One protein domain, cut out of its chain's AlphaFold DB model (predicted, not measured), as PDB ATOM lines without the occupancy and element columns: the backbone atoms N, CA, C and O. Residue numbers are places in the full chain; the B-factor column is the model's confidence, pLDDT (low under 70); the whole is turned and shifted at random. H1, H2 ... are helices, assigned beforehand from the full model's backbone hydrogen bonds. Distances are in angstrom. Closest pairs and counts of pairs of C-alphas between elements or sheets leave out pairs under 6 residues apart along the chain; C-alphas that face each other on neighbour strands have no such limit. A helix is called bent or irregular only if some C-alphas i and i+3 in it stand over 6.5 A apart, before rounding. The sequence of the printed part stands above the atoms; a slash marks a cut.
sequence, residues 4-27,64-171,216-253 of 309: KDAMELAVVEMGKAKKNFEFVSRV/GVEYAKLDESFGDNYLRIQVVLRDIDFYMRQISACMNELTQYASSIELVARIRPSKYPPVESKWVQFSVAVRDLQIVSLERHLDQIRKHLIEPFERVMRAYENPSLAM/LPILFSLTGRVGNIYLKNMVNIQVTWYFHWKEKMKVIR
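Overview. This is residues 4 to 27, 64 to 171 and 216 to 253 of the 309 residues of the protein "BAR domain-containing protein" of Fusarium sp. AF-6 (UniProt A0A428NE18). A long, slender rod of nearly aligned helices: H2 and H3 fold back on each other as a long hairpin, H4 runs lengthwise beside them, and H1 packs on H3b and H4 near the end away from the hairpin's turn. Residues 115 to 120, at that turn, stick out. The 170 printed residues, all helix in class, have H1, H2, H3 and H4 in chain order and no named strand; H1, H2, H3a, H3b and H4 form a bundle, helices side by side. The whole is only just extended, close to loose, with a radius of gyration of the C-alphas of 23.5 A and spans of 82 by 27 by 25 A.

Arrangement. H1, residues 4 to 27, touches H3b, residues 155 to 171, the same way at a shallow tilt of 24 degrees; their closest C-alphas, Lys 18 and Ala 163, are 5.5 A apart. H3b and H3a, residues 121 to 152, are arms of H3, assigned as one helix by its hydrogen bonds but bent, with C-alphas 152 and 155 6.7 A apart. H2, residues 65 to 115, forms a hairpin with H3a at 22 degrees, the closest C-alphas being Ala 106 and Ser 131, 5.2 A. H4, residues 216 to 253, touches H3a, opposite ways at 16 degrees, closest at the C-alphas of Lys 126 and Ile 252, 5.9 A. Every O i to N i+4 pair is within hydrogen-bond range in H1 and H2, against 26 of 28 in H3a, 9 of 13 in H3b and 31 of 34 in H4.

Along the chain. H1 begins at C-alpha 4 (-44.655, -60.944, 18.809). H2 is 74.9 A long, H3a 44.7 A and H4 55.3 A, ending at C-alpha 253 (-76.187, -42.051, 18.338). H3b is irregular: C-alphas 163 and 166 are 6.7 A apart.

Size, cuts and confidence. Residues 28 to 63 and 172 to 215 are not printed, with C-alpha gaps of 24.0 A and 10.1 A. The link from H2 to H3 is tight. The pLDDT is under 70 at residues 4, 6 to 7 and 253.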
ATOM      1  N   LYS A   4     -45.078 -60.681  17.433       65.31
ATOM      2  CA  LYS A   4     -44.655 -60.944  18.809       65.31
ATOM      3  C   LYS A   4     -43.462 -61.906  18.873       65.31
ATOM      4  O   LYS A   4     -42.473 -61.583  19.521       65.31
ATOM      5  N   ASP A   5     -43.496 -63.018  18.138       70.56
ATOM      6  CA  ASP A   5     -42.381 -63.982  18.103       70.56
ATOM      7  C   ASP A   5     -41.117 -63.354  17.492       70.56
ATOM      8  O   ASP A   5     -40.002 -63.568  17.962       70.56
ATOM      9  N   ALA A   6     -41.290 -62.528  16.453       69.69
ATOM     10  CA  ALA A   6     -40.190 -61.805  15.819       69.69
ATOM     11  C   ALA A   6     -39.561 -60.754  16.753       69.69
ATOM     12  O   ALA A   6     -38.350 -60.540  16.706       69.69
ATOM     13  N   MET A   7     -40.377 -60.114  17.597       69.94
ATOM     14  CA  MET A   7     -39.935 -59.182  18.634       69.94
ATOM     15  C   MET A   7     -39.144 -59.902  19.728       69.94
ATOM     16  O   MET A   7     -38.034 -59.487  20.055       69.94
ATOM     17  N   GLU A   8     -39.684 -60.994  20.272       74.62
ATOM     18  CA  GLU A   8     -39.019 -61.778  21.315       74.62
ATOM     19  C   GLU A   8     -37.684 -62.344  20.819       74.62
ATOM     20  O   GLU A   8     -36.672 -62.231  21.512       74.62
ATOM     21  N   LEU A   9     -37.641 -62.846  19.582       76.31
ATOM     22  CA  LEU A   9     -36.408 -63.325  18.960       76.31
ATOM     23  C   LEU A   9     -35.364 -62.209  18.809       76.31
ATOM     24  O   LEU A   9     -34.213 -62.401  19.198       76.31
ATOM     25  N   ALA A  10     -35.756 -61.036  18.299       72.44
ATOM     26  CA  ALA A  10     -34.836 -59.914  18.114       72.44
ATOM     27  C   ALA A  10     -34.283 -59.392  19.453       72.44
ATOM     28  O   ALA A  10     -33.091 -59.107  19.566       72.44
ATOM     29  N   VAL A  11     -35.114 -59.339  20.499       75.31
ATOM     30  CA  VAL A  11     -34.679 -58.970  21.857       75.31
ATOM     31  C   VAL A  11     -33.719 -60.017  22.437       75.31
ATOM     32  O   VAL A  11     -32.723 -59.658  23.071       75.31
ATOM     33  N   VAL A  12     -33.960 -61.309  22.199       81.50
ATOM     34  CA  VAL A  12     -33.040 -62.384  22.606       81.50
ATOM     35  C   VAL A  12     -31.699 -62.271  21.878       81.50
ATOM     36  O   VAL A  12     -30.650 -62.413  22.508       81.50
ATOM     37  N   GLU A  13     -31.706 -61.989  20.576       77.00
ATOM     38  CA  GLU A  13     -30.492 -61.789  19.772       77.00
ATOM     39  C   GLU A  13     -29.695 -60.563  20.224       77.00
ATOM     40  O   GLU A  13     -28.478 -60.652  20.391       77.00
ATOM     41  N   MET A  14     -30.369 -59.463  20.561       77.75
ATOM     42  CA  MET A  14     -29.724 -58.321  21.211       77.75
ATOM     43  C   MET A  14     -29.110 -58.703  22.561       77.75
ATOM     44  O   MET A  14     -28.005 -58.276  22.897       77.75
ATOM     45  N   GLY A  15     -29.793 -59.553  23.331       75.25
ATOM     46  CA  GLY A  15     -29.264 -60.119  24.567       75.25
ATOM     47  C   GLY A  15     -27.996 -60.950  24.352       75.25
ATOM     48  O   GLY A  15     -27.100 -60.923  25.198       75.25
ATOM     49  N   LYS A  16     -27.875 -61.656  23.220       81.31
ATOM     50  CA  LYS A  16     -26.647 -62.378  22.847       81.31
ATOM     51  C   LYS A  16     -25.509 -61.406  22.540       81.31
ATOM     52  O   LYS A  16     -24.445 -61.555  23.130       81.31
ATOM     53  N   ALA A  17     -25.748 -60.373  21.728       75.25
ATOM     54  CA  ALA A  17     -24.748 -59.334  21.454       75.25
ATOM     55  C   ALA A  17     -24.282 -58.644  22.754       75.25
ATOM     56  O   ALA A  17     -23.083 -58.516  23.012       75.25
ATOM     57  N   LYS A  18     -25.221 -58.313  23.657       79.06
ATOM     58  CA  LYS A  18     -24.918 -57.789  25.001       79.06
ATOM     59  C   LYS A  18     -23.987 -58.722  25.788       79.06
ATOM     60  O   LYS A  18     -23.039 -58.244  26.419       79.06
ATOM     61  N   LYS A  19     -24.255 -60.033  25.772       79.94
ATOM     62  CA  LYS A  19     -23.434 -61.052  26.450       79.94
ATOM     63  C   LYS A  19     -22.063 -61.226  25.799       79.94
ATOM     64  O   LYS A  19     -21.094 -61.424  26.524       79.94
ATOM     65  N   ASN A  20     -21.958 -61.111  24.478       77.75
ATOM     66  CA  ASN A  20     -20.679 -61.181  23.766       77.75
ATOM     67  C   ASN A  20     -19.758 -60.034  24.197       77.75
ATOM     68  O   ASN A  20     -18.620 -60.278  24.597       77.75
ATOM     69  N   PHE A  21     -20.276 -58.802  24.231       80.31
ATOM     70  CA  PHE A  21     -19.530 -57.655  24.757       80.31
ATOM     71  C   PHE A  21     -19.136 -57.832  26.225       80.31
ATOM     72  O   PHE A  21     -18.019 -57.495  26.616       80.31
ATOM     73  N   GLU A  22     -20.029 -58.380  27.048       79.69
ATOM     74  CA  GLU A  22     -19.736 -58.670  28.450       79.69
ATOM     75  C   GLU A  22     -18.621 -59.706  28.609       79.69
ATOM     76  O   GLU A  22     -17.710 -59.525  29.416       79.69
ATOM     77  N   PHE A  23     -18.678 -60.778  27.823       79.50
ATOM     78  CA  PHE A  23     -17.682 -61.836  27.819       79.50
ATOM     79  C   PHE A  23     -16.317 -61.290  27.415       79.50
ATOM     80  O   PHE A  23     -15.362 -61.452  28.173       79.50
ATOM     81  N   VAL A  24     -16.239 -60.565  26.295       78.06
ATOM     82  CA  VAL A  24     -14.999 -59.920  25.845       78.06
ATOM     83  C   VAL A  24     -14.481 -58.983  26.935       78.06
ATOM     84  O   VAL A  24     -13.347 -59.122  27.373       78.06
ATOM     85  N   SER A  25     -15.329 -58.120  27.493       74.38
ATOM     86  CA  SER A  25     -14.963 -57.186  28.567       74.38
ATOM     87  C   SER A  25     -14.429 -57.867  29.841       74.38
ATOM     88  O   SER A  25     -13.557 -57.303  30.510       74.38
ATOM     89  N   ARG A  26     -14.922 -59.066  30.189       76.38
ATOM     90  CA  ARG A  26     -14.460 -59.863  31.343       76.38
ATOM     91  C   ARG A  26     -13.183 -60.650  31.057       76.38
ATOM     92  O   ARG A  26     -12.316 -60.714  31.923       76.38
ATOM     93  N   VAL A  27     -13.081 -61.262  29.878       70.00
ATOM     94  CA  VAL A  27     -11.910 -62.046  29.456       70.00
ATOM     95  C   VAL A  27     -10.703 -61.130  29.283       70.00
ATOM     96  O   VAL A  27      -9.629 -61.428  29.793       70.00
ATOM     97  N   GLY A  64      -8.945 -45.301  12.785       79.00
ATOM     98  CA  GLY A  64      -9.465 -46.060  11.658       79.00
ATOM     99  C   GLY A  64     -10.848 -45.539  11.260       79.00
ATOM    100  O   GLY A  64     -11.762 -45.520  12.086       79.00
ATOM    101  N   VAL A  65     -11.006 -45.173   9.982       83.44
ATOM    102  CA  VAL A  65     -12.253 -44.632   9.399       83.44
ATOM    103  C   VAL A  65     -13.470 -45.511   9.713       83.44
ATOM    104  O   VAL A  65     -14.577 -45.015   9.889       83.44
ATOM    105  N   GLU A  66     -13.269 -46.825   9.800       87.38
ATOM    106  CA  GLU A  66     -14.311 -47.794  10.139       87.38
ATOM    107  C   GLU A  66     -14.840 -47.626  11.572       87.38
ATOM    108  O   GLU A  66     -16.051 -47.564  11.770       87.38
ATOM    109  N   TYR A  67     -13.956 -47.509  12.571       89.31
ATOM    110  CA  TYR A  67     -14.381 -47.351  13.964       89.31
ATOM    111  C   TYR A  67     -15.054 -45.997  14.189       89.31
ATOM    112  O   TYR A  67     -16.091 -45.949  14.841       89.31
ATOM    113  N   ALA A  68     -14.512 -44.919  13.612       90.19
ATOM    114  CA  ALA A  68     -15.093 -43.582  13.745       90.19
ATOM    115  C   ALA A  68     -16.567 -43.554  13.294       90.19
ATOM    116  O   ALA A  68     -17.426 -43.040  14.005       90.19
ATOM    117  N   LYS A  69     -16.881 -44.209  12.166       92.12
ATOM    118  CA  LYS A  69     -18.265 -44.357  11.684       92.12
ATOM    119  C   LYS A  69     -19.145 -45.158  12.641       92.12
ATOM    120  O   LYS A  69     -20.326 -44.850  12.785       92.12
ATOM    121  N   LEU A  70     -18.599 -46.205  13.262       93.06
ATOM    122  CA  LEU A  70     -19.330 -47.016  14.236       93.06
ATOM    123  C   LEU A  70     -19.591 -46.253  15.539       93.06
ATOM    124  O   LEU A  70     -20.664 -46.422  16.110       93.06
ATOM    125  N   ASP A  71     -18.650 -45.423  15.990       91.94
ATOM    126  CA  ASP A  71     -18.785 -44.585  17.188       91.94
ATOM    127  C   ASP A  71     -19.862 -43.509  17.006       91.94
ATOM    128  O   ASP A  71     -20.788 -43.408  17.812       91.94
ATOM    129  N   GLU A  72     -19.821 -42.798  15.876       93.56
ATOM    130  CA  GLU A  72     -20.858 -41.840  15.483       93.56
ATOM    131  C   GLU A  72     -22.229 -42.525  15.364       93.56
ATOM    132  O   GLU A  72     -23.197 -42.127  16.014       93.56
ATOM    133  N   SER A  73     -22.297 -43.640  14.624       93.75
ATOM    134  CA  SER A  73     -23.537 -44.409  14.456       93.75
ATOM    135  C   SER A  73     -24.082 -44.934  15.784       93.75
ATOM    136  O   SER A  73     -25.297 -45.033  15.954       93.75
ATOM    137  N   PHE A  74     -23.213 -45.293  16.732       94.31
ATOM    138  CA  PHE A  74     -23.629 -45.744  18.056       94.31
ATOM    139  C   PHE A  74     -24.351 -44.630  18.813       94.31
ATOM    140  O   PHE A  74     -25.442 -44.862  19.344       94.31
ATOM    141  N   GLY A  75     -23.768 -43.426  18.820       91.69
ATOM    142  CA  GLY A  75     -24.375 -42.234  19.407       91.69
ATOM    143  C   GLY A  75     -25.726 -41.907  18.774       91.69
ATOM    144  O   GLY A  75     -26.720 -41.762  19.487       91.69
ATOM    145  N   ASP A  76     -25.785 -41.898  17.443       93.31
ATOM    146  CA  ASP A  76     -27.004 -41.613  16.682       93.31
ATOM    147  C   ASP A  76     -28.130 -42.610  16.969       93.31
ATOM    148  O   ASP A  76     -29.268 -42.217  17.230       93.31
ATOM    149  N   ASN A  77     -27.834 -43.913  16.938       91.38
ATOM    150  CA  ASN A  77     -28.835 -44.944  17.215       91.38
ATOM    151  C   ASN A  77     -29.358 -44.840  18.652       91.38
ATOM    152  O   ASN A  77     -30.564 -44.956  18.881       91.38
ATOM    153  N   TYR A  78     -28.471 -44.578  19.615       90.06
ATOM    154  CA  TYR A  78     -28.861 -44.407  21.010       90.06
ATOM    155  C   TYR A  78     -29.744 -43.166  21.212       90.06
ATOM    156  O   TYR A  78     -30.782 -43.253  21.871       90.06
ATOM    157  N   LEU A  79     -29.392 -42.035  20.590       91.75
ATOM    158  CA  LEU A  79     -30.190 -40.808  20.632       91.75
ATOM    159  C   LEU A  79     -31.578 -41.019  20.012       91.75
ATOM    160  O   LEU A  79     -32.580 -40.612  20.597       91.75
ATOM    161  N   ARG A  80     -31.659 -41.702  18.863       90.69
ATOM    162  CA  ARG A  80     -32.939 -42.018  18.207       90.69
ATOM    163  C   ARG A  80     -33.871 -42.810  19.122       90.69
ATOM    164  O   ARG A  80     -35.052 -42.486  19.194       90.69
ATOM    165  N   ILE A  81     -33.355 -43.800  19.858       89.12
ATOM    166  CA  ILE A  81     -34.155 -44.552  20.841       89.12
ATOM    167  C   ILE A  81     -34.711 -43.617  21.927       89.12
ATOM    168  O   ILE A  81     -35.886 -43.709  22.277       89.12
ATOM    169  N   GLN A  82     -33.887 -42.702  22.449       90.44
ATOM    170  CA  GLN A  82     -34.311 -41.754  23.484       90.44
ATOM    171  C   GLN A  82     -35.373 -40.767  22.989       90.44
ATOM    172  O   GLN A  82     -36.313 -40.471  23.725       90.44
ATOM    173  N   VAL A  83     -35.227 -40.260  21.762       91.62
ATOM    174  CA  VAL A  83     -36.214 -39.368  21.137       91.62
ATOM    175  C   VAL A  83     -37.552 -40.086  21.004       91.62
ATOM    176  O   VAL A  83     -38.550 -39.586  21.507       91.62
ATOM    177  N   VAL A  84     -37.562 -41.307  20.461       90.94
ATOM    178  CA  VAL A  84     -38.800 -42.089  20.310       90.94
ATOM    179  C   VAL A  84     -39.478 -42.351  21.658       90.94
ATOM    180  O   VAL A  84     -40.694 -42.218  21.772       90.94
ATOM    181  N   LEU A  85     -38.719 -42.688  22.705       89.06
ATOM    182  CA  LEU A  85     -39.280 -42.854  24.051       89.06
ATOM    183  C   LEU A  85     -39.902 -41.563  24.594       89.06
ATOM    184  O   LEU A  85     -40.970 -41.608  25.204       89.06
ATOM    185  N   ARG A  86     -39.252 -40.418  24.364       92.50
ATOM    186  CA  ARG A  86     -39.785 -39.108  24.750       92.50
ATOM    187  C   ARG A  86     -41.070 -38.785  23.990       92.50
ATOM    188  O   ARG A  86     -42.006 -38.288  24.604       92.50
ATOM    189  N   ASP A  87     -41.128 -39.100  22.702       93.81
ATOM    190  CA  ASP A  87     -42.312 -38.878  21.871       93.81
ATOM    191  C   ASP A  87     -43.492 -39.746  22.333       93.81
ATOM    192  O   ASP A  87     -44.629 -39.279  22.375       93.81
ATOM    193  N   ILE A  88     -43.228 -40.989  22.754       93.69
ATOM    194  CA  ILE A  88     -44.245 -41.873  23.343       93.69
ATOM    195  C   ILE A  88     -44.760 -41.306  24.675       93.69
ATOM    196  O   ILE A  88     -45.975 -41.260  24.880       93.69
ATOM    197  N   ASP A  89     -43.872 -40.845  25.565       93.00
ATOM    198  CA  ASP A  89     -44.278 -40.214  26.832       93.00
ATOM    199  C   ASP A  89     -45.096 -38.939  26.581       93.00
ATOM    200  O   ASP A  89     -46.145 -38.726  27.193       93.00
ATOM    201  N   PHE A  90     -44.663 -38.116  25.623       95.75
ATOM    202  CA  PHE A  90     -45.390 -36.923  25.209       95.75
ATOM    203  C   PHE A  90     -46.787 -37.271  24.688       95.75
ATOM    204  O   PHE A  90     -47.769 -36.693  25.147       95.75
ATOM    205  N   TYR A  91     -46.908 -38.265  23.805       97.00
ATOM    206  CA  TYR A  91     -48.203 -38.744  23.325       97.00
ATOM    207  C   TYR A  91     -49.124 -39.180  24.477       97.00
ATOM    208  O   TYR A  91     -50.291 -38.789  24.514       97.00
ATOM    209  N   MET A  92     -48.606 -39.951  25.441       97.12
ATOM    210  CA  MET A  92     -49.377 -40.398  26.607       97.12
ATOM    211  C   MET A  92     -49.887 -39.228  27.456       97.12
ATOM    212  O   MET A  92     -51.017 -39.265  27.950       97.12
ATOM    213  N   ARG A  93     -49.082 -38.175  27.618       97.25
ATOM    214  CA  ARG A  93     -49.511 -36.947  28.302       97.25
ATOM    215  C   ARG A  93     -50.589 -36.214  27.512       97.25
ATOM    216  O   ARG A  93     -51.614 -35.874  28.092       97.25
ATOM    217  N   GLN A  94     -50.397 -36.038  26.204       97.50
ATOM    218  CA  GLN A  94     -51.340 -35.334  25.332       97.50
ATOM    219  C   GLN A  94     -52.714 -36.001  25.308       97.50
ATOM    220  O   GLN A  94     -53.730 -35.332  25.472       97.50
ATOM    221  N   ILE A  95     -52.765 -37.326  25.155       96.69
ATOM    222  CA  ILE A  95     -54.046 -38.042  25.121       96.69
ATOM    223  C   ILE A  95     -54.764 -37.993  26.475       96.69
ATOM    224  O   ILE A  95     -55.987 -37.882  26.526       96.69
ATOM    225  N   SER A  96     -54.007 -38.012  27.575       97.00
ATOM    226  CA  SER A  96     -54.560 -37.879  28.925       97.00
ATOM    227  C   SER A  96     -55.100 -36.472  29.178       97.00
ATOM    228  O   SER A  96     -56.187 -36.327  29.732       97.00
ATOM    229  N   ALA A  97     -54.371 -35.442  28.739       97.31
ATOM    230  CA  ALA A  97     -54.802 -34.051  28.820       97.31
ATOM    231  C   ALA A  97     -56.076 -33.817  27.997       97.31
ATOM    232  O   ALA A  97     -57.056 -33.320  28.539       97.31
ATOM    233  N   CYS A  98     -56.109 -34.293  26.750       95.25
ATOM    234  CA  CYS A  98     -57.285 -34.213  25.883       95.25
ATOM    235  C   CYS A  98     -58.523 -34.868  26.520       95.25
ATOM    236  O   CYS A  98     -59.599 -34.277  26.548       95.25
ATOM    237  N   MET A  99     -58.374 -36.064  27.100       95.44
ATOM    238  CA  MET A  99     -59.475 -36.732  27.805       95.44
ATOM    239  C   MET A  99     -59.939 -35.978  29.051       95.44
ATOM    240  O   MET A  99     -61.134 -35.951  29.354       95.44
ATOM    241  N   ASN A 100     -59.002 -35.380  29.783       95.75
ATOM    242  CA  ASN A 100     -59.312 -34.581  30.957       95.75
ATOM    243  C   ASN A 100     -60.074 -33.304  30.579       95.75
ATOM    244  O   ASN A 100     -61.109 -33.022  31.176       95.75
ATOM    245  N   GLU A 101     -59.621 -32.584  29.554       96.00
ATOM    246  CA  GLU A 101     -60.302 -31.402  29.013       96.00
ATOM    247  C   GLU A 101     -61.707 -31.745  28.508       96.00
ATOM    248  O   GLU A 101     -62.672 -31.072  28.868       96.00
ATOM    249  N   LEU A 102     -61.855 -32.841  27.758       93.31
ATOM    250  CA  LEU A 102     -63.161 -33.287  27.274       93.31
ATOM    251  C   LEU A 102     -64.120 -33.615  28.427       93.31
ATOM    252  O   LEU A 102     -65.306 -33.291  28.371       93.31
ATOM    253  N   THR A 103     -63.612 -34.229  29.496       93.94
ATOM    254  CA  THR A 103     -64.427 -34.562  30.672       93.94
ATOM    255  C   THR A 103     -64.807 -33.323  31.480       93.94
ATOM    256  O   THR A 103     -65.928 -33.241  31.995       93.94
ATOM    257  N   GLN A 104     -63.908 -32.340  31.575       94.06
ATOM    258  CA  GLN A 104     -64.211 -31.041  32.178       94.06
ATOM    259  C   GLN A 104     -65.304 -30.328  31.387       94.06
ATOM    260  O   GLN A 104     -66.301 -29.920  31.977       94.06
ATOM    261  N   TYR A 105     -65.180 -30.281  30.060       92.31
ATOM    262  CA  TYR A 105     -66.184 -29.696  29.176       92.31
ATOM    263  C   TYR A 105     -67.562 -30.356  29.344       92.31
ATOM    264  O   TYR A 105     -68.560 -29.675  29.583       92.31
ATOM    265  N   ALA A 106     -67.611 -31.692  29.329       90.94
ATOM    266  CA  ALA A 106     -68.837 -32.453  29.563       90.94
ATOM    267  C   ALA A 106     -69.466 -32.154  30.942       90.94
ATOM    268  O   ALA A 106     -70.684 -32.029  31.076       90.94
ATOM    269  N   SER A 107     -68.636 -31.979  31.974       89.75
ATOM    270  CA  SER A 107     -69.096 -31.650  33.330       89.75
ATOM    271  C   SER A 107     -69.610 -30.210  33.447       89.75
ATOM    272  O   SER A 107     -70.577 -29.968  34.169       89.75
ATOM    273  N   SER A 108     -69.024 -29.261  32.715       89.69
ATOM    274  CA  SER A 108     -69.515 -27.881  32.640       89.69
ATOM    275  C   SER A 108     -70.902 -27.802  32.000       89.69
ATOM    276  O   SER A 108     -71.763 -27.089  32.513       89.69
ATOM    277  N   ILE A 109     -71.155 -28.574  30.936       86.25
ATOM    278  CA  ILE A 109     -72.485 -28.658  30.308       86.25
ATOM    279  C   ILE A 109     -73.516 -29.210  31.297       86.25
ATOM    280  O   ILE A 109     -74.593 -28.634  31.453       86.25
ATOM    281  N   GLU A 110     -73.184 -30.289  32.013       85.69
ATOM    282  CA  GLU A 110     -74.076 -30.836  33.043       85.69
ATOM    283  C   GLU A 110     -74.389 -29.822  34.152       85.69
ATOM    284  O   GLU A 110     -75.523 -29.768  34.628       85.69
ATOM    285  N   LEU A 111     -73.406 -29.022  34.577       86.38
ATOM    286  CA  LEU A 111     -73.616 -27.989  35.592       86.38
ATOM    287  C   LEU A 111     -74.629 -26.940  35.116       86.38
ATOM    288  O   LEU A 111     -75.554 -26.608  35.858       86.38
ATOM    289  N   VAL A 112     -74.490 -26.458  33.878       83.94
ATOM    290  CA  VAL A 112     -75.425 -25.489  33.283       83.94
ATOM    291  C   VAL A 112     -76.836 -26.077  33.201       83.94
ATOM    292  O   VAL A 112     -77.790 -25.426  33.631       83.94
ATOM    293  N   ALA A 113     -76.965 -27.326  32.742       81.44
ATOM    294  CA  ALA A 113     -78.250 -28.019  32.661       81.44
ATOM    295  C   ALA A 113     -78.932 -28.176  34.037       81.44
ATOM    296  O   ALA A 113     -80.153 -28.088  34.136       81.44
ATOM    297  N   ARG A 114     -78.161 -28.348  35.123       81.94
ATOM    298  CA  ARG A 114     -78.707 -28.400  36.495       81.94
ATOM    299  C   ARG A 114     -79.188 -27.047  37.007       81.94
ATOM    300  O   ARG A 114     -80.176 -27.005  37.735       81.94
ATOM    301  N   ILE A 115     -78.482 -25.964  36.680       81.88
ATOM    302  CA  ILE A 115     -78.843 -24.611  37.132       81.88
ATOM    303  C   ILE A 115     -80.129 -24.148  36.445       81.88
ATOM    304  O   ILE A 115     -80.991 -23.542  37.082       81.88
ATOM    305  N   ARG A 116     -80.274 -24.445  35.150       78.62
ATOM    306  CA  ARG A 116     -81.454 -24.082  34.369       78.62
ATOM    307  C   ARG A 116     -81.892 -25.263  33.503       78.62
ATOM    308  O   ARG A 116     -81.434 -25.359  32.363       78.62
ATOM    309  N   PRO A 117     -82.806 -26.112  34.005       76.19
ATOM    310  CA  PRO A 117     -83.410 -27.156  33.194       76.19
ATOM    311  C   PRO A 117     -84.020 -26.545  31.930       76.19
ATOM    312  O   PRO A 117     -84.772 -25.565  31.976       76.19
ATOM    313  N   SER A 118     -83.639 -27.088  30.787       72.25
ATOM    314  CA  SER A 118     -84.092 -26.688  29.468       72.25
ATOM    315  C   SER A 118     -85.527 -27.149  29.226       72.25
ATOM    316  O   SER A 118     -86.054 -28.077  29.840       72.25
ATOM    317  N   LYS A 119     -86.163 -26.519  28.237       76.94
ATOM    318  CA  LYS A 119     -87.484 -26.926  27.744       76.94
ATOM    319  C   LYS A 119     -87.426 -28.176  26.850       76.94
ATOM    320  O   LYS A 119     -88.465 -28.603  26.355       76.94
ATOM    321  N   TYR A 120     -86.239 -28.763  26.654       76.88
ATOM    322  CA  TYR A 120     -85.996 -29.891  25.753       76.88
ATOM    323  C   TYR A 120     -85.358 -31.089  26.489       76.88
ATOM    324  O   TYR A 120     -84.198 -31.426  26.236       76.88
ATOM    325  N   PRO A 121     -86.119 -31.808  27.342       78.38
ATOM    326  CA  PRO A 121     -85.624 -32.975  28.082       78.38
ATOM    327  C   PRO A 121     -84.916 -34.059  27.239       78.38
ATOM    328  O   PRO A 121     -83.946 -34.647  27.724       78.38
ATOM    329  N   PRO A 122     -85.317 -34.340  25.977       77.69
ATOM    330  CA  PRO A 122     -84.604 -35.309  25.141       77.69
ATOM    331  C   PRO A 122     -83.153 -34.913  24.830       77.69
ATOM    332  O   PRO A 122     -82.291 -35.783  24.719       77.69
ATOM    333  N   VAL A 123     -82.872 -33.613  24.698       78.56
ATOM    334  CA  VAL A 123     -81.521 -33.097  24.423       78.56
ATOM    335  C   VAL A 123     -80.646 -33.231  25.666       78.56
ATOM    336  O   VAL A 123     -79.518 -33.709  25.584       78.56
ATOM    337  N   GLU A 124     -81.188 -32.903  26.837       80.81
ATOM    338  CA  GLU A 124     -80.487 -33.074  28.115       80.81
ATOM    339  C   GLU A 124     -80.144 -34.529  28.396       80.81
ATOM    340  O   GLU A 124     -79.031 -34.834  28.819       80.81
ATOM    341  N   SER A 125     -81.075 -35.444  28.112       83.25
ATOM    342  CA  SER A 125     -80.837 -36.876  28.276       83.25
ATOM    343  C   SER A 125     -79.648 -37.354  27.434       83.25
ATOM    344  O   SER A 125     -78.794 -38.081  27.943       83.25
ATOM    345  N   LYS A 126     -79.530 -36.893  26.179       82.88
ATOM    346  CA  LYS A 126     -78.381 -37.205  25.310       82.88
ATOM    347  C   LYS A 126     -77.070 -36.634  25.853       82.88
ATOM    348  O   LYS A 126     -76.059 -37.331  25.831       82.88
ATOM    349  N   TRP A 127     -77.086 -35.410  26.382       85.44
ATOM    350  CA  TRP A 127     -75.906 -34.810  27.013       85.44
ATOM    351  C   TRP A 127     -75.450 -35.577  28.251       85.44
ATOM    352  O   TRP A 127     -74.262 -35.850  28.392       85.44
ATOM    353  N   VAL A 128     -76.378 -35.998  29.113       87.25
ATOM    354  CA  VAL A 128     -76.054 -36.838  30.276       87.25
ATOM    355  C   VAL A 128     -75.449 -38.174  29.830       87.25
ATOM    356  O   VAL A 128     -74.438 -38.608  30.383       87.25
ATOM    357  N   GLN A 129     -76.015 -38.811  28.801       87.50
ATOM    358  CA  GLN A 129     -75.467 -40.052  28.240       87.50
ATOM    359  C   GLN A 129     -74.054 -39.856  27.662       87.50
ATOM    360  O   GLN A 129     -73.179 -40.686  27.915       87.50
ATOM    361  N   PHE A 130     -73.803 -38.751  26.950       88.81
ATOM    362  CA  PHE A 130     -72.468 -38.385  26.465       88.81
ATOM    363  C   PHE A 130     -71.477 -38.209  27.614       88.81
ATOM    364  O   PHE A 130     -70.412 -38.822  27.603       88.81
ATOM    365  N   SER A 131     -71.834 -37.436  28.637       91.00
ATOM    366  CA  SER A 131     -70.965 -37.184  29.786       91.00
ATOM    367  C   SER A 131     -70.617 -38.460  30.552       91.00
ATOM    368  O   SER A 131     -69.470 -38.646  30.960       91.00
ATOM    369  N   VAL A 132     -71.572 -39.384  30.711       91.25
ATOM    370  CA  VAL A 132     -71.306 -40.715  31.281       91.25
ATOM    371  C   VAL A 132     -70.347 -41.513  30.393       91.25
ATOM    372  O   VAL A 132     -69.383 -42.083  30.907       91.25
ATOM    373  N   ALA A 133     -70.559 -41.519  29.074       91.75
ATOM    374  CA  ALA A 133     -69.692 -42.228  28.134       91.75
ATOM    375  C   ALA A 133     -68.254 -41.677  28.131       91.75
ATOM    376  O   ALA A 133     -67.304 -42.458  28.142       91.75
ATOM    377  N   VAL A 134     -68.082 -40.352  28.170       92.56
ATOM    378  CA  VAL A 134     -66.772 -39.681  28.236       92.56
ATOM    379  C   VAL A 134     -66.038 -40.006  29.539       92.56
ATOM    380  O   VAL A 134     -64.852 -40.330  29.501       92.56
ATOM    381  N   ARG A 135     -66.728 -39.991  30.688       93.38
ATOM    382  CA  ARG A 135     -66.122 -40.365  31.982       93.38
ATOM    383  C   ARG A 135     -65.676 -41.822  32.003       93.38
ATOM    384  O   ARG A 135     -64.570 -42.117  32.445       93.38
ATOM    385  N   ASP A 136     -66.505 -42.734  31.504       92.44
ATOM    386  CA  ASP A 136     -66.150 -44.153  31.410       92.44
ATOM    387  C   ASP A 136     -64.971 -44.384  30.447       92.44
ATOM    388  O   ASP A 136     -64.059 -45.168  30.720       92.44
ATOM    389  N   LEU A 137     -64.927 -43.636  29.344       93.31
ATOM    390  CA  LEU A 137     -63.790 -43.624  28.430       93.31
ATOM    391  C   LEU A 137     -62.508 -43.137  29.130       93.31
ATOM    392  O   LEU A 137     -61.460 -43.759  28.958       93.31
ATOM    393  N   GLN A 138     -62.584 -42.075  29.941       93.06
ATOM    394  CA  GLN A 138     -61.443 -41.528  30.684       93.06
ATOM    395  C   GLN A 138     -60.953 -42.475  31.785       93.06
ATOM    396  O   GLN A 138     -59.750 -42.629  31.959       93.06
ATOM    397  N   ILE A 139     -61.858 -43.099  32.537       92.62
ATOM    398  CA  ILE A 139     -61.473 -43.926  33.686       92.62
ATOM    399  C   ILE A 139     -61.045 -45.319  33.222       92.62
ATOM    400  O   ILE A 139     -59.997 -45.809  33.614       92.62
ATOM    401  N   VAL A 140     -61.825 -45.970  32.359       92.94
ATOM    402  CA  VAL A 140     -61.601 -47.386  32.026       92.94
ATOM    403  C   VAL A 140     -60.777 -47.541  30.754       92.94
ATOM    404  O   VAL A 140     -59.810 -48.308  30.705       92.94
ATOM    405  N   SER A 141     -61.175 -46.852  29.684       94.06
ATOM    406  CA  SER A 141     -60.596 -47.100  28.358       94.06
ATOM    407  C   SER A 141     -59.218 -46.458  28.215       94.06
ATOM    408  O   SER A 141     -58.313 -47.083  27.656       94.06
ATOM    409  N   LEU A 142     -59.043 -45.239  28.732       96.19
ATOM    410  CA  LEU A 142     -57.768 -44.529  28.703       96.19
ATOM    411  C   LEU A 142     -56.727 -45.248  29.562       96.19
ATOM    412  O   LEU A 142     -55.621 -45.473  29.083       96.19
ATOM    413  N   GLU A 143     -57.066 -45.666  30.784       95.19
ATOM    414  CA  GLU A 143     -56.133 -46.418  31.633       95.19
ATOM    415  C   GLU A 143     -55.632 -47.686  30.936       95.19
ATOM    416  O   GLU A 143     -54.427 -47.937  30.892       95.19
ATOM    417  N   ARG A 144     -56.540 -48.447  30.310       95.56
ATOM    418  CA  ARG A 144     -56.179 -49.632  29.522       95.56
ATOM    419  C   ARG A 144     -55.263 -49.286  28.347       95.56
ATOM    420  O   ARG A 144     -54.302 -50.007  28.097       95.56
ATOM    421  N   HIS A 145     -55.555 -48.208  27.624       96.62
ATOM    422  CA  HIS A 145     -54.737 -47.744  26.500       96.62
ATOM    423  C   HIS A 145     -53.322 -47.355  26.947       96.62
ATOM    424  O   HIS A 145     -52.333 -47.807  26.369       96.62
ATOM    425  N   LEU A 146     -53.207 -46.584  28.029       96.94
ATOM    426  CA  LEU A 146     -51.920 -46.190  28.605       96.94
ATOM    427  C   LEU A 146     -51.132 -47.401  29.128       96.94
ATOM    428  O   LEU A 146     -49.916 -47.467  28.944       96.94
ATOM    429  N   ASP A 147     -51.803 -48.378  29.738       96.31
ATOM    430  CA  ASP A 147     -51.190 -49.632  30.187       96.31
ATOM    431  C   ASP A 147     -50.647 -50.464  29.011       96.31
ATOM    432  O   ASP A 147     -49.520 -50.963  29.074       96.31
ATOM    433  N   GLN A 148     -51.385 -50.542  27.898       95.25
ATOM    434  CA  GLN A 148     -50.909 -51.197  26.677       95.25
ATOM    435  C   GLN A 148     -49.646 -50.528  26.123       95.25
ATOM    436  O   GLN A 148     -48.699 -51.226  25.762       95.25
ATOM    437  N   ILE A 149     -49.588 -49.194  26.102       95.31
ATOM    438  CA  ILE A 149     -48.396 -48.453  25.659       95.31
ATOM    439  C   ILE A 149     -47.207 -48.736  26.580       95.31
ATOM    440  O   ILE A 149     -46.113 -49.042  26.101       95.31
ATOM    441  N   ARG A 150     -47.413 -48.700  27.903       94.56
ATOM    442  CA  ARG A 150     -46.354 -49.002  28.878       94.56
ATOM    443  C   ARG A 150     -45.778 -50.400  28.661       94.56
ATOM    444  O   ARG A 150     -44.571 -50.540  28.459       94.56
ATOM    445  N   LYS A 151     -46.640 -51.418  28.623       92.25
ATOM    446  CA  LYS A 151     -46.237 -52.830  28.524       92.25
ATOM    447  C   LYS A 151     -45.652 -53.205  27.167       92.25
ATOM    448  O   LYS A 151     -44.729 -54.014  27.097       92.25
ATOM    449  N   HIS A 152     -46.202 -52.667  26.080       89.56
ATOM    450  CA  HIS A 152     -45.858 -53.113  24.727       89.56
ATOM    451  C   HIS A 152     -44.883 -52.197  23.988       89.56
ATOM    452  O   HIS A 152     -44.364 -52.613  22.953       89.56
ATOM    453  N   LEU A 153     -44.608 -50.996  24.508       90.19
ATOM    454  CA  LEU A 153     -43.672 -50.053  23.895       90.19
ATOM    455  C   LEU A 153     -42.597 -49.594  24.882       90.19
ATOM    456  O   LEU A 153     -41.420 -49.817  24.608       90.19
ATOM    457  N   ILE A 154     -42.964 -49.047  26.045       89.44
ATOM    458  CA  ILE A 154     -41.977 -48.482  26.985       89.44
ATOM    459  C   ILE A 154     -41.058 -49.567  27.558       89.44
ATOM    460  O   ILE A 154     -39.848 -49.502  27.342       89.44
ATOM    461  N   GLU A 155     -41.594 -50.595  28.226       87.75
ATOM    462  CA  GLU A 155     -40.747 -51.649  28.812       87.75
ATOM    463  C   GLU A 155     -39.858 -52.348  27.763       87.75
ATOM    464  O   GLU A 155     -38.679 -52.607  28.039       87.75
ATOM    465  N   PRO A 156     -40.349 -52.663  26.547       85.56
ATOM    466  CA  PRO A 156     -39.506 -53.246  25.514       85.56
ATOM    467  C   PRO A 156     -38.419 -52.290  24.991       85.56
ATOM    468  O   PRO A 156     -37.296 -52.742  24.742       85.56
ATOM    469  N   PHE A 157     -38.687 -50.985  24.868       85.00
ATOM    470  CA  PHE A 157     -37.661 -49.988  24.534       85.00
ATOM    471  C   PHE A 157     -36.615 -49.833  25.649       85.00
ATOM    472  O   PHE A 157     -35.422 -49.740  25.357       85.00
ATOM    473  N   GLU A 158     -37.002 -49.898  26.924       86.94
ATOM    474  CA  GLU A 158     -36.040 -49.900  28.034       86.94
ATOM    475  C   GLU A 158     -35.100 -51.113  27.976       86.94
ATOM    476  O   GLU A 158     -33.898 -50.997  28.230       86.94
ATOM    477  N   ARG A 159     -35.614 -52.294  27.601       84.31
ATOM    478  CA  ARG A 159     -34.776 -53.490  27.390       84.31
ATOM    479  C   ARG A 159     -33.778 -53.281  26.253       84.31
ATOM    480  O   ARG A 159     -32.627 -53.698  26.385       84.31
ATOM    481  N   VAL A 160     -34.196 -52.611  25.175       85.19
ATOM    482  CA  VAL A 160     -33.314 -52.219  24.064       85.19
ATOM    483  C   VAL A 160     -32.223 -51.272  24.561       85.19
ATOM    484  O   VAL A 160     -31.049 -51.539  24.324       85.19
ATOM    485  N   MET A 161     -32.567 -50.235  25.331       87.00
ATOM    486  CA  MET A 161     -31.580 -49.312  25.909       87.00
ATOM    487  C   MET A 161     -30.551 -50.030  26.791       87.00
ATOM    488  O   MET A 161     -29.353 -49.771  26.675       87.00
ATOM    489  N   ARG A 162     -30.981 -50.990  27.619       86.50
ATOM    490  CA  ARG A 162     -30.063 -51.796  28.447       86.50
ATOM    491  C   ARG A 162     -29.098 -52.648  27.618       86.50
ATOM    492  O   ARG A 162     -28.067 -53.078  28.138       86.50
ATOM    493  N   ALA A 163     -29.401 -52.943  26.353       86.06
ATOM    494  CA  ALA A 163     -28.481 -53.656  25.468       86.06
ATOM    495  C   ALA A 163     -27.296 -52.788  25.015       86.06
ATOM    496  O   ALA A 163     -26.240 -53.340  24.718       86.06
ATOM    497  N   TYR A 164     -27.439 -51.458  25.038       90.00
ATOM    498  CA  TYR A 164     -26.388 -50.501  24.671       90.00
ATOM    499  C   TYR A 164     -25.363 -50.256  25.797       90.00
ATOM    500  O   TYR A 164     -24.262 -49.777  25.530       90.00
ATOM    501  N   GLU A 165     -25.662 -50.636  27.043       89.12
ATOM    502  CA  GLU A 165     -24.768 -50.434  28.200       89.12
ATOM    503  C   GLU A 165     -23.400 -51.115  28.026       89.12
ATOM    504  O   GLU A 165     -22.354 -50.477  28.151       89.12
ATOM    505  N   ASN A 166     -23.395 -52.413  27.710       87.94
ATOM    506  CA  ASN A 166     -22.162 -53.194  27.568       87.94
ATOM    507  C   ASN A 166     -21.310 -52.757  26.361       87.94
ATOM    508  O   ASN A 166     -20.103 -52.586  26.547       87.94
ATOM    509  N   PRO A 167     -21.887 -52.533  25.163       90.06
ATOM    510  CA  PRO A 167     -21.169 -51.914  24.053       90.06
ATOM    511  C   PRO A 167     -20.545 -50.564  24.429       90.06
ATOM    512  O   PRO A 167     -19.357 -50.366  24.194       90.06
ATOM    513  N   SER A 168     -21.288 -49.677  25.105       90.88
ATOM    514  CA  SER A 168     -20.762 -48.375  25.542       90.88
ATOM    515  C   SER A 168     -19.553 -48.529  26.474       90.88
ATOM    516  O   SER A 168     -18.550 -47.828  26.329       90.88
ATOM    517  N   LEU A 169     -19.599 -49.483  27.409       89.12
ATOM    518  CA  LEU A 169     -18.459 -49.796  28.274       89.12
ATOM    519  C   LEU A 169     -17.267 -50.357  27.490       89.12
ATOM    520  O   LEU A 169     -16.130 -49.985  27.778       89.12
ATOM    521  N   ALA A 170     -17.501 -51.236  26.514       89.25
ATOM    522  CA  ALA A 170     -16.447 -51.789  25.667       89.25
ATOM    523  C   ALA A 170     -15.755 -50.692  24.842       89.25
ATOM    524  O   ALA A 170     -14.526 -50.631  24.824       89.25
ATOM    525  N   MET A 171     -16.527 -49.776  24.253       91.25
ATOM    526  CA  MET A 171     -16.014 -48.619  23.510       91.25
ATOM    527  C   MET A 171     -15.199 -47.682  24.411       91.25
ATOM    528  O   MET A 171     -14.078 -47.314  24.065       91.25
ATOM    529  N   LEU A 216     -21.290 -54.346  16.861       93.44
ATOM    530  CA  LEU A 216     -22.069 -53.106  16.714       93.44
ATOM    531  C   LEU A 216     -22.979 -53.092  15.475       93.44
ATOM    532  O   LEU A 216     -24.157 -52.768  15.633       93.44
ATOM    533  N   PRO A 217     -22.524 -53.489  14.269       93.75
ATOM    534  CA  PRO A 217     -23.403 -53.540  13.100       93.75
ATOM    535  C   PRO A 217     -24.627 -54.442  13.310       93.75
ATOM    536  O   PRO A 217     -25.734 -54.114  12.878       93.75
ATOM    537  N   ILE A 218     -24.445 -55.559  14.025       91.75
ATOM    538  CA  ILE A 218     -25.531 -56.482  14.378       91.75
ATOM    539  C   ILE A 218     -26.518 -55.784  15.319       91.75
ATOM    540  O   ILE A 218     -27.726 -55.821  15.080       91.75
ATOM    541  N   LEU A 219     -26.017 -55.099  16.352       90.69
ATOM    542  CA  LEU A 219     -26.849 -54.330  17.277       90.69
ATOM    543  C   LEU A 219     -27.662 -53.245  16.554       90.69
ATOM    544  O   LEU A 219     -28.853 -53.094  16.835       90.69
ATOM    545  N   PHE A 220     -27.059 -52.519  15.609       92.19
ATOM    546  CA  PHE A 220     -27.740 -51.473  14.839       92.19
ATOM    547  C   PHE A 220     -28.857 -52.047  13.964       92.19
ATOM    548  O   PHE A 220     -29.987 -51.559  13.998       92.19
ATOM    549  N   SER A 221     -28.577 -53.139  13.246       91.69
ATOM    550  CA  SER A 221     -29.575 -53.841  12.428       91.69
ATOM    551  C   SER A 221     -30.766 -54.324  13.264       91.69
ATOM    552  O   SER A 221     -31.928 -54.074  12.926       91.69
ATOM    553  N   LEU A 222     -30.488 -54.948  14.415       89.19
ATOM    554  CA  LEU A 222     -31.522 -55.399  15.345       89.19
ATOM    555  C   LEU A 222     -32.331 -54.231  15.911       89.19
ATOM    556  O   LEU A 222     -33.554 -54.322  15.988       89.19
ATOM    557  N   THR A 223     -31.675 -53.116  16.234       90.00
ATOM    558  CA  THR A 223     -32.342 -51.903  16.727       90.00
ATOM    559  C   THR A 223     -33.335 -51.364  15.701       90.00
ATOM    560  O   THR A 223     -34.491 -51.116  16.044       90.00
ATOM    561  N   GLY A 224     -32.933 -51.253  14.431       89.62
ATOM    562  CA  GLY A 224     -33.826 -50.811  13.356       89.62
ATOM    563  C   GLY A 224     -35.014 -51.756  13.149       89.62
ATOM    564  O   GLY A 224     -36.158 -51.318  13.011       89.62
ATOM    565  N   ARG A 225     -34.773 -53.072  13.189       88.69
ATOM    566  CA  ARG A 225     -35.836 -54.081  13.071       88.69
ATOM    567  C   ARG A 225     -36.837 -53.992  14.223       88.69
ATOM    568  O   ARG A 225     -38.042 -54.021  13.981       88.69
ATOM    569  N   VAL A 226     -36.348 -53.868  15.455       86.81
ATOM    570  CA  VAL A 226     -37.182 -53.734  16.654       86.81
ATOM    571  C   VAL A 226     -37.985 -52.431  16.619       86.81
ATOM    572  O   VAL A 226     -39.193 -52.465  16.843       86.81
ATOM    573  N   GLY A 227     -37.361 -51.314  16.235       88.38
ATOM    574  CA  GLY A 227     -38.043 -50.027  16.074       88.38
ATOM    575  C   GLY A 227     -39.228 -50.100  15.106       88.38
ATOM    576  O   GLY A 227     -40.324 -49.650  15.433       88.38
ATOM    577  N   ASN A 228     -39.059 -50.762  13.957       89.19
ATOM    578  CA  ASN A 228     -40.142 -50.963  12.987       89.19
ATOM    579  C   ASN A 228     -41.302 -51.810  13.533       89.19
ATOM    580  O   ASN A 228     -42.462 -51.571  13.194       89.19
ATOM    581  N   ILE A 229     -41.010 -52.817  14.360       88.62
ATOM    582  CA  ILE A 229     -42.049 -53.637  14.993       88.62
ATOM    583  C   ILE A 229     -42.818 -52.806  16.025       88.62
ATOM    584  O   ILE A 229     -44.048 -52.835  16.036       88.62
ATOM    585  N   TYR A 230     -42.116 -52.026  16.849       89.31
ATOM    586  CA  TYR A 230     -42.748 -51.167  17.851       89.31
ATOM    587  C   TYR A 230     -43.603 -50.069  17.223       89.31
ATOM    588  O   TYR A 230     -44.705 -49.823  17.706       89.31
ATOM    589  N   LEU A 231     -43.178 -49.489  16.098       91.00
ATOM    590  CA  LEU A 231     -44.002 -48.540  15.351       91.00
ATOM    591  C   LEU A 231     -45.335 -49.166  14.911       91.00
ATOM    592  O   LEU A 231     -46.397 -48.587  15.123       91.00
ATOM    593  N   LYS A 232     -45.303 -50.383  14.356       91.50
ATOM    594  CA  LYS A 232     -46.526 -51.104  13.964       91.50
ATOM    595  C   LYS A 232     -47.416 -51.417  15.167       91.50
ATOM    596  O   LYS A 232     -48.633 -51.276  15.081       91.50
ATOM    597  N   ASN A 233     -46.819 -51.810  16.291       91.31
ATOM    598  CA  ASN A 233     -47.562 -52.045  17.528       91.31
ATOM    599  C   ASN A 233     -48.229 -50.762  18.037       91.31
ATOM    600  O   ASN A 233     -49.382 -50.819  18.450       91.31
ATOM    601  N   MET A 234     -47.551 -49.614  17.954       93.12
ATOM    602  CA  MET A 234     -48.129 -48.322  18.325       93.12
ATOM    603  C   MET A 234     -49.365 -47.993  17.488       93.12
ATOM    604  O   MET A 234     -50.410 -47.672  18.049       93.12
ATOM    605  N   VAL A 235     -49.282 -48.157  16.164       94.94
ATOM    606  CA  VAL A 235     -50.431 -47.948  15.268       94.94
ATOM    607  C   VAL A 235     -51.592 -48.871  15.644       94.94
ATOM    608  O   VAL A 235     -52.724 -48.415  15.755       94.94
ATOM    609  N   ASN A 236     -51.335 -50.152  15.921       94.25
ATOM    610  CA  ASN A 236     -52.388 -51.085  16.341       94.25
ATOM    611  C   ASN A 236     -53.046 -50.685  17.672       94.25
ATOM    612  O   ASN A 236     -54.266 -50.790  17.819       94.25
ATOM    613  N   ILE A 237     -52.253 -50.209  18.637       95.00
ATOM    614  CA  ILE A 237     -52.762 -49.701  19.916       95.00
ATOM    615  C   ILE A 237     -53.635 -48.459  19.675       95.00
ATOM    616  O   ILE A 237     -54.747 -48.379  20.193       95.00
ATOM    617  N   GLN A 238     -53.200 -47.531  18.818       95.44
ATOM    618  CA  GLN A 238     -53.983 -46.350  18.434       95.44
ATOM    619  C   GLN A 238     -55.294 -46.712  17.727       95.44
ATOM    620  O   GLN A 238     -56.346 -46.183  18.076       95.44
ATOM    621  N   VAL A 239     -55.267 -47.647  16.777       95.44
ATOM    622  CA  VAL A 239     -56.481 -48.133  16.101       95.44
ATOM    623  C   VAL A 239     -57.464 -48.720  17.115       95.44
ATOM    624  O   VAL A 239     -58.653 -48.416  17.067       95.44
ATOM    625  N   THR A 240     -56.969 -49.504  18.076       94.56
ATOM    626  CA  THR A 240     -57.795 -50.078  19.150       94.56
ATOM    627  C   THR A 240     -58.410 -48.989  20.032       94.56
ATOM    628  O   THR A 240     -59.582 -49.070  20.398       94.56
ATOM    629  N   TRP A 241     -57.650 -47.937  20.340       95.75
ATOM    630  CA  TRP A 241     -58.142 -46.777  21.079       95.75
ATOM    631  C   TRP A 241     -59.285 -46.060  20.359       95.75
ATOM    632  O   TRP A 241     -60.356 -45.882  20.941       95.75
ATOM    633  N   TYR A 242     -59.101 -45.708  19.086       93.06
ATOM    634  CA  TYR A 242     -60.144 -45.043  18.301       93.06
ATOM    635  C   TYR A 242     -61.363 -45.937  18.066       93.06
ATOM    636  O   TYR A 242     -62.493 -45.451  18.032       93.06
ATOM    637  N   PHE A 243     -61.161 -47.251  17.969       91.12
ATOM    638  CA  PHE A 243     -62.262 -48.203  17.953       91.12
ATOM    639  C   PHE A 243     -63.077 -48.140  19.253       91.12
ATOM    640  O   PHE A 243     -64.293 -47.983  19.195       91.12
ATOM    641  N   HIS A 244     -62.436 -48.176  20.428       89.75
ATOM    642  CA  HIS A 244     -63.148 -48.048  21.705       89.75
ATOM    643  C   HIS A 244     -63.887 -46.712  21.841       89.75
ATOM    644  O   HIS A 244     -65.019 -46.698  22.321       89.75
ATOM    645  N   TRP A 245     -63.294 -45.611  21.374       90.44
ATOM    646  CA  TRP A 245     -63.986 -44.324  21.265       90.44
ATOM    647  C   TRP A 245     -65.262 -44.431  20.450       90.44
ATOM    648  O   TRP A 245     -66.338 -44.084  20.935       90.44
ATOM    649  N   LYS A 246     -65.148 -44.946  19.222       87.12
ATOM    650  CA  LYS A 246     -66.284 -45.119  18.320       87.12
ATOM    651  C   LYS A 246     -67.384 -45.947  18.977       87.12
ATOM    652  O   LYS A 246     -68.542 -45.549  18.930       87.12
ATOM    653  N   GLU A 247     -67.032 -47.064  19.611       87.25
ATOM    654  CA  GLU A 247     -67.998 -47.930  20.292       87.25
ATOM    655  C   GLU A 247     -68.688 -47.227  21.468       87.25
ATOM    656  O   GLU A 247     -69.903 -47.344  21.611       87.25
ATOM    657  N   LYS A 248     -67.958 -46.447  22.276       86.25
ATOM    658  CA  LYS A 248     -68.544 -45.686  23.393       86.25
ATOM    659  C   LYS A 248     -69.473 -44.574  22.915       86.25
ATOM    660  O   LYS A 248     -70.529 -44.372  23.509       86.25
ATOM    661  N   MET A 249     -69.135 -43.913  21.811       85.06
ATOM    662  CA  MET A 249     -69.958 -42.833  21.260       85.06
ATOM    663  C   MET A 249     -71.253 -43.327  20.600       85.06
ATOM    664  O   MET A 249     -72.186 -42.543  20.428       85.06
ATOM    665  N   LYS A 250     -71.387 -44.631  20.304       82.19
ATOM    666  CA  LYS A 250     -72.653 -45.201  19.802       82.19
ATOM    667  C   LYS A 250     -73.827 -44.998  20.757       82.19
ATOM    668  O   LYS A 250     -74.955 -44.926  20.284       82.19
ATOM    669  N   VAL A 251     -73.581 -44.882  22.064       76.50
ATOM    670  CA  VAL A 251     -74.642 -44.664  23.064       76.50
ATOM    671  C   VAL A 251     -75.435 -43.385  22.768       76.50
ATOM    672  O   VAL A 251     -76.644 -43.355  22.945       76.50
ATOM    673  N   ILE A 252     -74.776 -42.355  22.236       73.25
ATOM    674  CA  ILE A 252     -75.382 -41.043  21.956       73.25
ATOM    675  C   ILE A 252     -76.106 -41.038  20.605       73.25
ATOM    676  O   ILE A 252     -76.999 -40.227  20.360       73.25
ATOM    677  N   ARG A 253     -75.722 -41.962  19.722       67.12
ATOM    678  CA  ARG A 253     -76.187 -42.051  18.338       67.12
ATOM    679  C   ARG A 253     -77.645 -42.514  18.218       67.12
ATOM    680  O   ARG A 253     -78.277 -42.213  17.212       67.12
TER     681      ARG A 253